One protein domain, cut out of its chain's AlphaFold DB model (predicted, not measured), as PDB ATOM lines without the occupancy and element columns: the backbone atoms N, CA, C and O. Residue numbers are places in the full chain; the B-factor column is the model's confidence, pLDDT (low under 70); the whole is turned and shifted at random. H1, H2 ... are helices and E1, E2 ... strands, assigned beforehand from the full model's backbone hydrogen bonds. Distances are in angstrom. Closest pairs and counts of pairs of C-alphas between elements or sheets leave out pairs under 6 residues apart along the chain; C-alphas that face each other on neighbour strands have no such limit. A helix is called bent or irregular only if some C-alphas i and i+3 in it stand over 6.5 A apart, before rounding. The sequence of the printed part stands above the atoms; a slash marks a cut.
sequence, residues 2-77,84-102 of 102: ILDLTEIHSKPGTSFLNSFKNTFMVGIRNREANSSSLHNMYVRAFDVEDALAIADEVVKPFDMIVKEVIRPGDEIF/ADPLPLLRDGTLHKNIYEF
ATOM      1  N   ILE A   2     193.158  76.389 122.987       66.06
ATOM      2  CA  ILE A   2     193.917  75.418 123.795       66.06
ATOM      3  C   ILE A   2     193.219  74.048 123.754       66.06
ATOM      4  O   ILE A   2     191.992  74.015 123.832       66.06
ATOM      5  N   LEU A   3     193.962  72.946 123.586       73.44
ATOM      6  CA  LEU A   3     193.400  71.598 123.737       73.44
ATOM      7  C   LEU A   3     193.410  71.257 125.227       73.44
ATOM      8  O   LEU A   3     194.472  71.097 125.828       73.44
ATOM      9  N   ASP A   4     192.225  71.186 125.822       78.56
ATOM     10  CA  ASP A   4     192.053  70.752 127.204       78.56
ATOM     11  C   ASP A   4     191.589  69.290 127.223       78.56
ATOM     12  O   ASP A   4     190.475  68.966 126.799       78.56
ATOM     13  N   LEU A   5     192.469  68.401 127.691       80.69
ATOM     14  CA  LEU A   5     192.176  66.972 127.841       80.69
ATOM     15  C   LEU A   5     191.378  66.663 129.119       80.69
ATOM     16  O   LEU A   5     190.935  65.531 129.305       80.69
ATOM     17  N   THR A   6     191.195  67.650 130.003       78.38
ATOM     18  CA  THR A   6     190.403  67.514 131.236       78.38
ATOM     19  C   THR A   6     188.914  67.762 131.004       78.38
ATOM     20  O   THR A   6     188.082  67.336 131.808       78.38
ATOM     21  N   GLU A   7     188.565  68.420 129.898       84.62
ATOM     22  CA  GLU A   7     187.184  68.670 129.510       84.62
ATOM     23  C   GLU A   7     186.579  67.469 128.767       84.62
ATOM     24  O   GLU A   7     187.243  66.772 127.999       84.62
ATOM     25  N   ILE A   8     185.279  67.246 128.981       85.62
ATOM     26  CA  ILE A   8     184.501  66.267 128.223       85.62
ATOM     27  C   ILE A   8     183.882  66.966 127.013       85.62
ATOM     28  O   ILE A   8     182.959  67.771 127.148       85.62
ATOM     29  N   HIS A   9     184.340  66.598 125.820       86.62
ATOM     30  CA  HIS A   9     183.882  67.197 124.567       86.62
ATOM     31  C   HIS A   9     182.559  66.571 124.114       86.62
ATOM     32  O   HIS A   9     182.374  65.361 124.207       86.62
ATOM     33  N   SER A  10     181.604  67.361 123.619       88.56
ATOM     34  CA  SER A  10     180.351  66.823 123.067       88.56
ATOM     35  C   SER A  10     179.712  67.784 122.071       88.56
ATOM     36  O   SER A  10     179.758  69.000 122.268       88.56
ATOM     37  N   LYS A  11     179.026  67.259 121.051       87.31
ATOM     38  CA  LYS A  11     178.176  68.090 120.183       87.31
ATOM     39  C   LYS A  11     177.001  68.680 120.973       87.31
ATOM     40  O   LYS A  11     176.396  67.958 121.771       87.31
ATOM     41  N   PRO A  12     176.605  69.939 120.731       83.00
ATOM     42  CA  PRO A  12     175.419  70.512 121.354       83.00
ATOM     43  C   PRO A  12     174.148  69.764 120.923       83.00
ATOM     44  O   PRO A  12     174.073  69.167 119.850       83.00
ATOM     45  N   GLY A  13     173.133  69.789 121.779       81.00
ATOM     46  CA  GLY A  13     171.863  69.101 121.565       81.00
ATOM     47  C   GLY A  13     170.845  69.498 122.626       81.00
ATOM     48  O   GLY A  13     171.173  70.217 123.570       81.00
ATOM     49  N   THR A  14     169.607  69.032 122.488       84.44
ATOM     50  CA  THR A  14     168.579  69.250 123.517       84.44
ATOM     51  C   THR A  14     168.904  68.448 124.781       84.44
ATOM     52  O   THR A  14     169.519  67.384 124.698       84.44
ATOM     53  N   SER A  15     168.470  68.916 125.959       85.06
ATOM     54  CA  SER A  15     168.725  68.207 127.228       85.06
ATOM     55  C   SER A  15     168.253  66.752 127.208       85.06
ATOM     56  O   SER A  15     168.941  65.888 127.740       85.06
ATOM     57  N   PHE A  16     167.122  66.476 126.550       88.19
ATOM     58  CA  PHE A  16     166.598  65.119 126.392       88.19
ATOM     59  C   PHE A  16     167.505  64.237 125.528       88.19
ATOM     60  O   PHE A  16     167.817  63.118 125.904       88.19
ATOM     61  N   LEU A  17     167.981  64.725 124.382       85.81
ATOM     62  CA  LEU A  17     168.880  63.933 123.539       85.81
ATOM     63  C   LEU A  17     170.250  63.736 124.200       85.81
ATOM     64  O   LEU A  17     170.836  62.662 124.113       85.81
ATOM     65  N   ASN A  18     170.739  64.743 124.923       87.06
ATOM     66  CA  ASN A  18     172.019  64.657 125.619       87.06
ATOM     67  C   ASN A  18     172.031  63.602 126.732       87.06
ATOM     68  O   ASN A  18     173.105  63.087 127.042       87.06
ATOM     69  N   SER A  19     170.884  63.252 127.325       88.62
ATOM     70  CA  SER A  19     170.835  62.211 128.360       88.62
ATOM     71  C   SER A  19     171.090  60.802 127.826       88.62
ATOM     72  O   SER A  19     171.429  59.928 128.611       88.62
ATOM     73  N   PHE A  20     170.949  60.579 126.516       90.38
ATOM     74  CA  PHE A  20     171.252  59.287 125.888       90.38
ATOM     75  C   PHE A  20     172.710  59.158 125.436       90.38
ATOM     76  O   PHE A  20     173.110  58.092 124.979       90.38
ATOM     77  N   LYS A  21     173.507  60.230 125.531       92.44
ATOM     78  CA  LYS A  21     174.927  60.185 125.176       92.44
ATOM     79  C   LYS A  21     175.722  59.495 126.269       92.44
ATOM     80  O   LYS A  21     175.666  59.921 127.426       92.44
ATOM     81  N   ASN A  22     176.530  58.525 125.871       93.44
ATOM     82  CA  ASN A  22     177.506  57.892 126.741       93.44
ATOM     83  C   ASN A  22     178.855  58.607 126.644       93.44
ATOM     84  O   ASN A  22     179.114  59.331 125.683       93.44
ATOM     85  N   THR A  23     179.709  58.401 127.645       93.31
ATOM     86  CA  THR A  23     181.086  58.898 127.640       93.31
ATOM     87  C   THR A  23     182.005  57.825 127.074       93.31
ATOM     88  O   THR A  23     182.043  56.717 127.590       93.31
ATOM     89  N   PHE A  24     182.738  58.168 126.024       93.62
ATOM     90  CA  PHE A  24     183.753  57.346 125.384       93.62
ATOM     91  C   PHE A  24     185.132  57.878 125.763       93.62
ATOM     92  O   PHE A  24     185.337  59.095 125.841       93.62
ATOM     93  N   MET A  25     186.076  56.968 125.965       92.88
ATOM     94  CA  MET A  25     187.491  57.296 126.095       92.88
ATOM     95  C   MET A  25     188.130  57.198 124.712       92.88
ATOM     96  O   MET A  25     187.919  56.226 123.990       92.88
ATOM     97  N   VAL A  26     188.887  58.214 124.314       93.31
ATOM     98  CA  VAL A  26     189.476  58.299 122.977       93.31
ATOM     99  C   VAL A  26     190.981  58.470 123.091       93.31
ATOM    100  O   VAL A  26     191.458  59.433 123.691       93.31
ATOM    101  N   GLY A  27     191.713  57.535 122.488       92.06
ATOM    102  CA  GLY A  27     193.164  57.562 122.375       92.06
ATOM    103  C   GLY A  27     193.594  58.414 121.182       92.06
ATOM    104  O   GLY A  27     193.233  58.130 120.035       92.06
ATOM    105  N   ILE A  28     194.382  59.450 121.442       91.38
ATOM    106  CA  ILE A  28     194.849  60.438 120.469       91.38
ATOM    107  C   ILE A  28     196.376  60.501 120.468       91.38
ATOM    108  O   ILE A  28     197.037  60.221 121.469       91.38
ATOM    109  N   ARG A  29     196.957  60.884 119.332       90.12
ATOM    110  CA  ARG A  29     198.407  61.074 119.200       90.12
ATOM    111  C   ARG A  29     198.756  62.035 118.074       90.12
ATOM    112  O   ARG A  29     197.915  62.335 117.229       90.12
ATOM    113  N   ASN A  30     200.014  62.453 118.026       89.25
ATOM    114  CA  ASN A  30     200.558  63.246 116.926       89.25
ATOM    115  C   ASN A  30     200.452  62.467 115.607       89.25
ATOM    116  O   ASN A  30     200.566  61.236 115.591       89.25
ATOM    117  N   ARG A  31     200.225  63.169 114.490       87.19
ATOM    118  CA  ARG A  31     200.185  62.541 113.159       87.19
ATOM    119  C   ARG A  31     201.488  61.807 112.850       87.19
ATOM    120  O   ARG A  31     201.454  60.659 112.408       87.19
ATOM    121  N   GLU A  32     202.609  62.467 113.110       85.94
ATOM    122  CA  GLU A  32     203.946  61.882 113.104       85.94
ATOM    123  C   GLU A  32     204.355  61.622 114.558       85.94
ATOM    124  O   GLU A  32     204.586  62.560 115.319       85.94
ATOM    125  N   ALA A  33     204.373  60.348 114.955       81.88
ATOM    126  CA  ALA A  33     204.653  59.921 116.323       81.88
ATOM    127  C   ALA A  33     205.863  58.978 116.360       81.88
ATOM    128  O   ALA A  33     205.977  58.074 115.527       81.88
ATOM    129  N   ASN A  34     206.737  59.185 117.343       82.94
ATOM    130  CA  ASN A  34     207.871  58.320 117.667       82.94
ATOM    131  C   ASN A  34     207.487  57.269 118.718       82.94
ATOM    132  O   ASN A  34     208.051  56.174 118.719       82.94
ATOM    133  N   SER A  35     206.523  57.590 119.584       82.19
ATOM    134  CA  SER A  35     205.996  56.690 120.607       82.19
ATOM    135  C   SER A  35     204.708  55.989 120.156       82.19
ATOM    136  O   SER A  35     203.890  56.530 119.405       82.19
ATOM    137  N   SER A  36     204.513  54.751 120.619       82.38
ATOM    138  CA  SER A  36     203.247  54.020 120.466       82.38
ATOM    139  C   SER A  36     202.201  54.417 121.506       82.38
ATOM    140  O   SER A  36     201.023  54.116 121.315       82.38
ATOM    141  N   SER A  37     202.627  55.072 122.582       85.31
ATOM    142  CA  SER A  37     201.782  55.514 123.685       85.31
ATOM    143  C   SER A  37     200.820  56.619 123.248       85.31
ATOM    144  O   SER A  37     201.164  57.481 122.433       85.31
ATOM    145  N   LEU A  38     199.600  56.583 123.783       87.38
ATOM    146  CA  LEU A  38     198.514  57.491 123.417       87.38
ATOM    147  C   LEU A  38     198.204  58.450 124.562       87.38
ATOM    148  O   LEU A  38     198.228  58.071 125.732       87.38
ATOM    149  N   HIS A  39     197.842  59.679 124.207       87.38
ATOM    150  CA  HIS A  39     197.110  60.554 125.118       87.38
ATOM    151  C   HIS A  39     195.643  60.166 125.102       87.38
ATOM    152  O   HIS A  39     195.141  59.681 124.093       87.38
ATOM    153  N   ASN A  40     194.942  60.419 126.199       88.31
ATOM    154  CA  ASN A  40     193.528  60.091 126.302       88.31
ATOM    155  C   ASN A  40     192.699  61.355 126.506       88.31
ATOM    156  O   ASN A  40     193.084  62.245 127.263       88.31
ATOM    157  N   MET A  41     191.546  61.408 125.846       89.81
ATOM    158  CA  MET A  41     190.511  62.415 126.062       89.81
ATOM    159  C   MET A  41     189.149  61.745 126.217       89.81
ATOM    160  O   MET A  41     188.961  60.598 125.809       89.81
ATOM    161  N   TYR A  42     188.184  62.474 126.771       91.88
ATOM    162  CA  TYR A  42     186.825  61.975 126.947       91.88
ATOM    163  C   TYR A  42     185.840  62.730 126.067       91.88
ATOM    164  O   TYR A  42     185.860  63.959 125.972       91.88
ATOM    165  N   VAL A  43     184.949  61.974 125.434       93.00
ATOM    166  CA  VAL A  43     183.943  62.498 124.512       93.00
ATOM    167  C   VAL A  43     182.574  61.945 124.877       93.00
ATOM    168  O   VAL A  43     182.424  60.748 125.092       93.00
ATOM    169  N   ARG A  44     181.547  62.796 124.911       93.81
ATOM    170  CA  ARG A  44     180.149  62.363 125.012       93.81
ATOM    171  C   ARG A  44     179.499  62.282 123.639       93.81
ATOM    172  O   ARG A  44     179.319  63.303 122.974       93.81
ATOM    173  N   ALA A  45     179.080  61.080 123.267       95.06
ATOM    174  CA  ALA A  45     178.531  60.761 121.952       95.06
ATOM    175  C   ALA A  45     177.422  59.702 122.043       95.06
ATOM    176  O   ALA A  45     177.204  59.107 123.102       95.06
ATOM    177  N   PHE A  46     176.695  59.484 120.947       93.19
ATOM    178  CA  PHE A  46     175.675  58.428 120.883       93.19
ATOM    179  C   PHE A  46     176.268  57.048 120.597       93.19
ATOM    180  O   PHE A  46     175.830  56.054 121.176       93.19
ATOM    181  N   ASP A  47     177.272  56.996 119.731       94.06
ATOM    182  CA  ASP A  47     177.937  55.782 119.281       94.06
ATOM    183  C   ASP A  47     179.435  56.040 119.037       94.06
ATOM    184  O   ASP A  47     179.958  57.130 119.296       94.06
ATOM    185  N   VAL A  48     180.140  54.994 118.601       94.44
ATOM    186  CA  VAL A  48     181.592  55.017 118.384       94.44
ATOM    187  C   VAL A  48     181.951  55.943 117.222       94.44
ATOM    188  O   VAL A  48     182.954  56.650 117.276       94.44
ATOM    189  N   GLU A  49     181.131  55.962 116.179       95.69
ATOM    190  CA  GLU A  49     181.316  56.767 114.979       95.69
ATOM    191  C   GLU A  49     181.145  58.265 115.269       95.69
ATOM    192  O   GLU A  49     181.951  59.079 114.811       95.69
ATOM    193  N   ASP A  50     180.149  58.645 116.071       94.81
ATOM    194  CA  ASP A  50     179.962  60.021 116.533       94.81
ATOM    195  C   ASP A  50     181.088  60.436 117.488       94.81
ATOM    196  O   ASP A  50     181.613  61.542 117.359       94.81
ATOM    197  N   ALA A  51     181.537  59.543 118.380       95.00
ATOM    198  CA  ALA A  51     182.694  59.799 119.241       95.00
ATOM    199  C   ALA A  51     183.969  60.057 118.422       95.00
ATOM    200  O   ALA A  51     184.684  61.024 118.689       95.00
ATOM    201  N   LEU A  52     184.218  59.238 117.394       95.81
ATOM    202  CA  LEU A  52     185.336  59.405 116.467       95.81
ATOM    203  C   LEU A  52     185.259  60.749 115.739       95.81
ATOM    204  O   LEU A  52     186.256  61.462 115.675       95.81
ATOM    205  N   ALA A  53     184.086  61.106 115.210       95.62
ATOM    206  CA  ALA A  53     183.898  62.355 114.479       95.62
ATOM    207  C   ALA A  53     184.132  63.585 115.367       95.62
ATOM    208  O   ALA A  53     184.801  64.525 114.946       95.62
ATOM    209  N   ILE A  54     183.608  63.574 116.599       94.12
ATOM    210  CA  ILE A  54     183.814  64.665 117.562       94.12
ATOM    211  C   ILE A  54     185.293  64.776 117.932       94.12
ATOM    212  O   ILE A  54     185.849  65.871 117.911       94.12
ATOM    213  N   ALA A  55     185.938  63.656 118.258       93.75
ATOM    214  CA  ALA A  55     187.347  63.663 118.622       93.75
ATOM    215  C   ALA A  55     188.235  64.143 117.466       93.75
ATOM    216  O   ALA A  55     189.110  64.972 117.694       93.75
ATOM    217  N   ASP A  56     187.987  63.688 116.230       94.12
ATOM    218  CA  ASP A  56     188.733  64.137 115.048       94.12
ATOM    219  C   ASP A  56     188.593  65.650 114.842       94.12
ATOM    220  O   ASP A  56     189.595  66.338 114.662       94.12
ATOM    221  N   GLU A  57     187.382  66.205 114.962       92.69
ATOM    222  CA  GLU A  57     187.157  67.657 114.883       92.69
ATOM    223  C   GLU A  57     187.943  68.434 115.947       92.69
ATOM    224  O   GLU A  57     188.501  69.492 115.640       92.69
ATOM    225  N   VAL A  58     188.021  67.909 117.173       89.75
ATOM    226  CA  VAL A  58     188.745  68.540 118.285       89.75
ATOM    227  C   VAL A  58     190.256  68.504 118.063       89.75
ATOM    228  O   VAL A  58     190.921  69.511 118.290       89.75
ATOM    229  N   VAL A  59     190.822  67.381 117.611       89.62
ATOM    230  CA  VAL A  59     192.286  67.196 117.562       89.62
ATOM    231  C   VAL A  59     192.922  67.618 116.234       89.62
ATOM    232  O   VAL A  59     194.111  67.943 116.184       89.62
ATOM    233  N   LYS A  60     192.148  67.684 115.149       87.62
ATOM    234  CA  LYS A  60     192.628  68.044 113.805       87.62
ATOM    235  C   LYS A  60     193.346  69.401 113.709       87.62
ATOM    236  O   LYS A  60     194.343  69.465 112.987       87.62
ATOM    237  N   PRO A  61     192.932  70.477 114.410       87.88
ATOM    238  CA  PRO A  61     193.667  71.747 114.414       87.88
ATOM    239  C   PRO A  61     195.094  71.648 114.976       87.88
ATOM    240  O   PRO A  61     195.916  72.521 114.695       87.88
ATOM    241  N   PHE A  62     195.383  70.596 115.743       83.69
ATOM    242  CA  PHE A  62     196.656  70.357 116.423       83.69
ATOM    243  C   PHE A  62     197.567  69.387 115.657       83.69
ATOM    244  O   PHE A  62     198.582  68.962 116.187       83.69
ATOM    245  N   ASP A  63     197.218  69.021 114.421       87.00
ATOM    246  CA  ASP A  63     197.927  67.999 113.634       87.00
ATOM    247  C   ASP A  63     198.050  66.638 114.349       87.00
ATOM    248  O   ASP A  63     199.030  65.898 114.244       87.00
ATOM    249  N   MET A  64     197.002  66.301 115.093       89.06
ATOM    250  CA  MET A  64     196.848  65.030 115.782       89.06
ATOM    251  C   MET A  64     195.834  64.145 115.055       89.06
ATOM    252  O   MET A  64     195.080  64.598 114.189       89.06
ATOM    253  N   ILE A  65     195.832  62.862 115.404       91.81
ATOM    254  CA  ILE A  65     194.901  61.861 114.896       91.81
ATOM    255  C   ILE A  65     194.288  61.069 116.046       91.81
ATOM    256  O   ILE A  65     194.939  60.801 117.060       91.81
ATOM    257  N   VAL A  66     193.047  60.636 115.844       94.00
ATOM    258  CA  VAL A  66     192.412  59.629 116.693       94.00
ATOM    259  C   VAL A  66     192.952  58.259 116.308       94.00
ATOM    260  O   VAL A  66     192.952  57.886 115.132       94.00
ATOM    261  N   LYS A  67     193.440  57.509 117.293       92.81
ATOM    262  CA  LYS A  67     193.973  56.162 117.091       92.81
ATOM    263  C   LYS A  67     192.999  55.082 117.543       92.81
ATOM    264  O   LYS A  67     192.935  54.038 116.896       92.81
ATOM    265  N   GLU A  68     192.263  55.339 118.617       92.06
ATOM    266  CA  GLU A  68     191.377  54.359 119.233       92.06
ATOM    267  C   GLU A  68     190.187  55.038 119.910       92.06
ATOM    268  O   GLU A  68     190.312  56.137 120.448       92.06
ATOM    269  N   VAL A  69     189.036  54.367 119.888       93.62
ATOM    270  CA  VAL A  69     187.831  54.763 120.620       93.62
ATOM    271  C   VAL A  69     187.409  53.579 121.476       93.62
ATOM    272  O   VAL A  69     187.060  52.519 120.955       93.62
ATOM    273  N   ILE A  70     187.437  53.774 122.787       91.94
ATOM    274  CA  ILE A  70     187.098  52.777 123.793       91.94
ATOM    275  C   ILE A  70     185.657  53.014 124.236       91.94
ATOM    276  O   ILE A  70     185.236  54.145 124.515       91.94
ATOM    277  N   ARG A  71     184.877  51.933 124.237       91.19
ATOM    278  CA  ARG A  71     183.451  51.969 124.551       91.19
ATOM    279  C   ARG A  71     183.229  52.172 126.053       91.19
ATOM    280  O   ARG A  71     184.071  51.762 126.849       91.19
ATOM    281  N   PRO A  72     182.077  52.749 126.435       89.12
ATOM    282  CA  PRO A  72     181.697  52.862 127.833       89.12
ATOM    283  C   PRO A  72     181.699  51.484 128.504       89.12
ATOM    284  O   PRO A  72     181.003  50.580 128.036       89.12
ATOM    285  N   GLY A  73     182.443  51.335 129.596       86.75
ATOM    286  CA  GLY A  73     182.609  50.081 130.337       86.75
ATOM    287  C   GLY A  73     183.849  49.256 129.973       86.75
ATOM    288  O   GLY A  73     184.155  48.316 130.705       86.75
ATOM    289  N   ASP A  74     184.563  49.606 128.899       84.81
ATOM    290  CA  ASP A  74     185.802  48.941 128.465       84.81
ATOM    291  C   ASP A  74     187.056  49.792 128.764       84.81
ATOM    292  O   ASP A  74     188.140  49.537 128.237       84.81
ATOM    293  N   GLU A  75     186.925  50.844 129.576       81.06
ATOM    294  CA  GLU A  75     187.998  51.804 129.813       81.06
ATOM    295  C   GLU A  75     189.174  51.199 130.587       81.06
ATOM    296  O   GLU A  75     189.040  50.585 131.647       81.06
ATOM    297  N   ILE A  76     190.373  51.482 130.094       75.00
ATOM    298  CA  ILE A  76     191.649  51.012 130.642       75.00
ATOM    299  C   ILE A  76     192.168  51.929 131.762       75.00
ATOM    300  O   ILE A  76     193.318  52.373 131.756       75.00
ATOM    301  N   PHE A  77     191.311  52.251 132.735       66.12
ATOM    302  CA  PHE A  77     191.661  53.137 133.849       66.12
ATOM    303  C   PHE A  77     192.917  52.656 134.597       66.12
ATOM    304  O   PHE A  77     192.999  51.514 135.044       66.12
ATOM    305  N   ALA A  84     203.953  58.791 126.202       79.81
ATOM    306  CA  ALA A  84     203.366  59.410 125.015       79.81
ATOM    307  C   ALA A  84     204.194  60.621 124.570       79.81
ATOM    308  O   ALA A  84     204.679  61.396 125.399       79.81
ATOM    309  N   ASP A  85     204.334  60.792 123.253       82.06
ATOM    310  CA  ASP A  85     205.030  61.952 122.697       82.06
ATOM    311  C   ASP A  85     204.398  63.241 123.236       82.06
ATOM    312  O   ASP A  85     203.172  63.308 123.365       82.06
ATOM    313  N   PRO A  86     205.184  64.288 123.533       81.88
ATOM    314  CA  PRO A  86     204.620  65.546 123.991       81.88
ATOM    315  C   PRO A  86     203.598  66.073 122.977       81.88
ATOM    316  O   PRO A  86     203.796  65.989 121.758       81.88
ATOM    317  N   LEU A  87     202.497  66.617 123.501       81.00
ATOM    318  CA  LEU A  87     201.453  67.203 122.670       81.00
ATOM    319  C   LEU A  87     202.047  68.326 121.800       81.00
ATOM    320  O   LEU A  87     202.888  69.101 122.272       81.00
ATOM    321  N   PRO A  88     201.621  68.436 120.535       70.81
ATOM    322  CA  PRO A  88     202.238  69.333 119.579       70.81
ATOM    323  C   PRO A  88     201.865  70.761 119.954       70.81
ATOM    324  O   PRO A  88     200.687  71.087 120.086       70.81
ATOM    325  N   LEU A  89     202.864  71.620 120.152       64.81
ATOM    326  CA  LEU A  89     202.628  73.023 120.480       64.81
ATOM    327  C   LEU A  89     201.717  73.651 119.423       64.81
ATOM    328  O   LEU A  89     201.932  73.493 118.218       64.81
ATOM    329  N   LEU A  90     200.703  74.387 119.874       57.75
ATOM    330  CA  LEU A  90     199.925  75.221 118.972       57.75
ATOM    331  C   LEU A  90     200.858  76.161 118.207       57.75
ATOM    332  O   LEU A  90     201.846  76.659 118.750       57.75
ATOM    333  N   ARG A  91     200.498  76.486 116.961       50.31
ATOM    334  CA  ARG A  91     201.214  77.482 116.140       50.31
ATOM    335  C   ARG A  91     201.364  78.857 116.817       50.31
ATOM    336  O   ARG A  91     202.161  79.661 116.346       50.31
ATOM    337  N   ASP A  92     200.611  79.127 117.885       52.41
ATOM    338  CA  ASP A  92     200.646  80.357 118.684       52.41
ATOM    339  C   ASP A  92     201.533  80.277 119.950       52.41
ATOM    340  O   ASP A  92     201.666  81.275 120.655       52.41
ATOM    341  N   GLY A  93     202.171  79.132 120.230       47.38
ATOM    342  CA  GLY A  93     203.061  78.948 121.382       47.38
ATOM    343  C   GLY A  93     202.357  78.676 122.716       47.38
ATOM    344  O   GLY A  93     203.021  78.665 123.753       47.38
ATOM    345  N   THR A  94     201.040  78.446 122.724       50.56
ATOM    346  CA  THR A  94     200.302  78.116 123.955       50.56
ATOM    347  C   THR A  94     200.534  76.651 124.351       50.56
ATOM    348  O   THR A  94     200.385  75.746 123.527       50.56
ATOM    349  N   LEU A  95     200.908  76.419 125.614       49.59
ATOM    350  CA  LEU A  95     201.108  75.087 126.195       49.59
ATOM    351  C   LEU A  95     199.766  74.370 126.397       49.59
ATOM    352  O   LEU A  95     198.776  74.992 126.777       49.59
ATOM    353  N   HIS A  96     199.753  73.055 126.188       55.28
ATOM    354  CA  HIS A  96     198.641  72.190 126.582       55.28
ATOM    355  C   HIS A  96     198.621  72.024 128.097       55.28
ATOM    356  O   HIS A  96     199.678  71.897 128.719       55.28
ATOM    357  N   LYS A  97     197.433  71.992 128.704       49.50
ATOM    358  CA  LYS A  97     197.307  71.680 130.129       49.50
ATOM    359  C   LYS A  97     197.500  70.171 130.302       49.50
ATOM    360  O   LYS A  97     196.571  69.393 130.101       49.50
ATOM    361  N   ASN A  98     198.733  69.756 130.587       45.34
ATOM    362  CA  ASN A  98     199.066  68.351 130.809       45.34
ATOM    363  C   ASN A  98     198.423  67.835 132.103       45.34
ATOM    364  O   ASN A  98     198.438  68.494 133.139       45.34
ATOM    365  N   ILE A  99     197.943  66.597 132.044       47.19
ATOM    366  CA  ILE A  99     197.346  65.804 133.133       47.19
ATOM    367  C   ILE A  99     198.322  65.441 134.279       47.19
ATOM    368  O   ILE A  99     197.959  64.666 135.158       47.19
ATOM    369  N   TYR A 100     199.537  66.005 134.301       42.16
ATOM    370  CA  TYR A 100     200.600  65.654 135.257       42.16
ATOM    371  C   TYR A 100     201.165  66.820 136.081       42.16
ATOM    372  O   TYR A 100     202.107  66.608 136.842       42.16
ATOM    373  N   GLU A 101     200.612  68.030 135.989       33.22
ATOM    374  CA  GLU A 101     201.012  69.122 136.888       33.22
ATOM    375  C   GLU A 101     199.999  69.261 138.034       33.22
ATOM    376  O   GLU A 101     198.862  69.695 137.827       33.22
ATOM    377  N   PHE A 102     200.422  68.826 139.228       36.75
ATOM    378  CA  PHE A 102     199.768  69.074 140.518       36.75
ATOM    379  C   PHE A 102     200.154  70.446 141.077       36.75
ATOM    380  O   PHE A 102     201.348  70.809 140.960       36.75
TER     381      PHE A 102
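This is residues 2 to 77 and 84 to 102 of the 102 residues of an uncharacterized protein of marine metagenome (UniProt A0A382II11). A strongly twisted sheet of four strands curls round one long helix, H2, which packs on one face of it, while the very short helix H1 lies off the sheet, beyond one end of it. Toward the other end of the longest axis you will find the long stretch of residues 84 to 102, which has no named element. The printed part has 95 residues, with two named helices and four named strands in the order E1, H1, E2, E3, H2, E4; the sheet runs E1, E3, E2, E4 and is mixed. The class is mixed, helices and strands, though under half of the residues, 45 of the 95, are in named elements. The whole is compact, with a radius of gyration of the C-alphas of 13.6 A, and spans 39 by 28 by 27 A.

Going along from the first residue, you come to strand E1, residues 8 to 10, an edge strand of the sheet. After it comes helix H1, residues 15 to 18, which is not on the sheet. Next, strand E2, residues 22 to 30, and strand E3, residues 39 to 45, form a hairpin of antiparallel inner strands, their directions 144 degrees apart; look at N 24 and O 43, 2.8 A apart, and N 41 and O 26, 2.9 A apart. E3 is also the parallel neighbour of E1, at 43 degrees, with N 44 and O 9 at 2.8 A. Helix H2, residues 48 to 62, and then strand E4, residues 64 to 70, come next; E4 is the other edge strand, antiparallel to E2 at 144 degrees, with N 27 and O 68 at 2.8 A. E3, H2 and E4 make a split strand-helix-strand unit, two strands running the same way with E2 between them in the sheet, and its crossover is right-handed. H2 is on one face of the sheet, which gives two layers, a sheet and a helix on one face of it. Their closest C-alphas are Ala 51 to Ala 45 of E3 at 5.1 A, Asp 56 to Val 66 of E4 at 6.0 A, Ala 51 to Phe 24 of E2 at 6.7 A and Ile 54 to Ser 10 of E1 at 6.9 A. H1 is apart from H2 and E4, and only just apart from E3, the closest C-alphas being 8.4 A apart. In H2, 9 of 11 pairs of O i and N i+4 are within hydrogen-bond range; H1 is too short for any such pair, and its one pair of O i and N i+3 is not within range.

Find C-alpha 8 at (184.501, 66.267, 128.223), where E1 begins; it ends at residue 10. H1, residues 15 to 18, follows. E2 runs 25.6 A from C-alpha 22 to C-alpha 30, and E3 runs 18.8 A from C-alpha 39 to C-alpha 45. H2 begins at C-alpha 48, at (181.592, 55.017, 118.384), and runs 21.6 A to C-alpha 62; it is irregular, with C-alphas 58 and 61 7.0 A apart. E4 runs 17.6 A from C-alpha 64 to C-alpha 70, at (187.098, 52.777, 123.793).

The two C-alphas farthest apart are those of Phe 16 and Asn 34, at 42.7 A. Residues 78 to 83 are not printed, and C-alphas 77 and 84 are 15.9 A apart across this cut. No link between named elements is long: that from E2 to E3, with 8 residues, is short, and the others are tight. Look to the B-factor column for the model's confidence: the mean pLDDT of the printed part is 81.8, and residue 2, residue 77 and residues 89 to 102 are under 70.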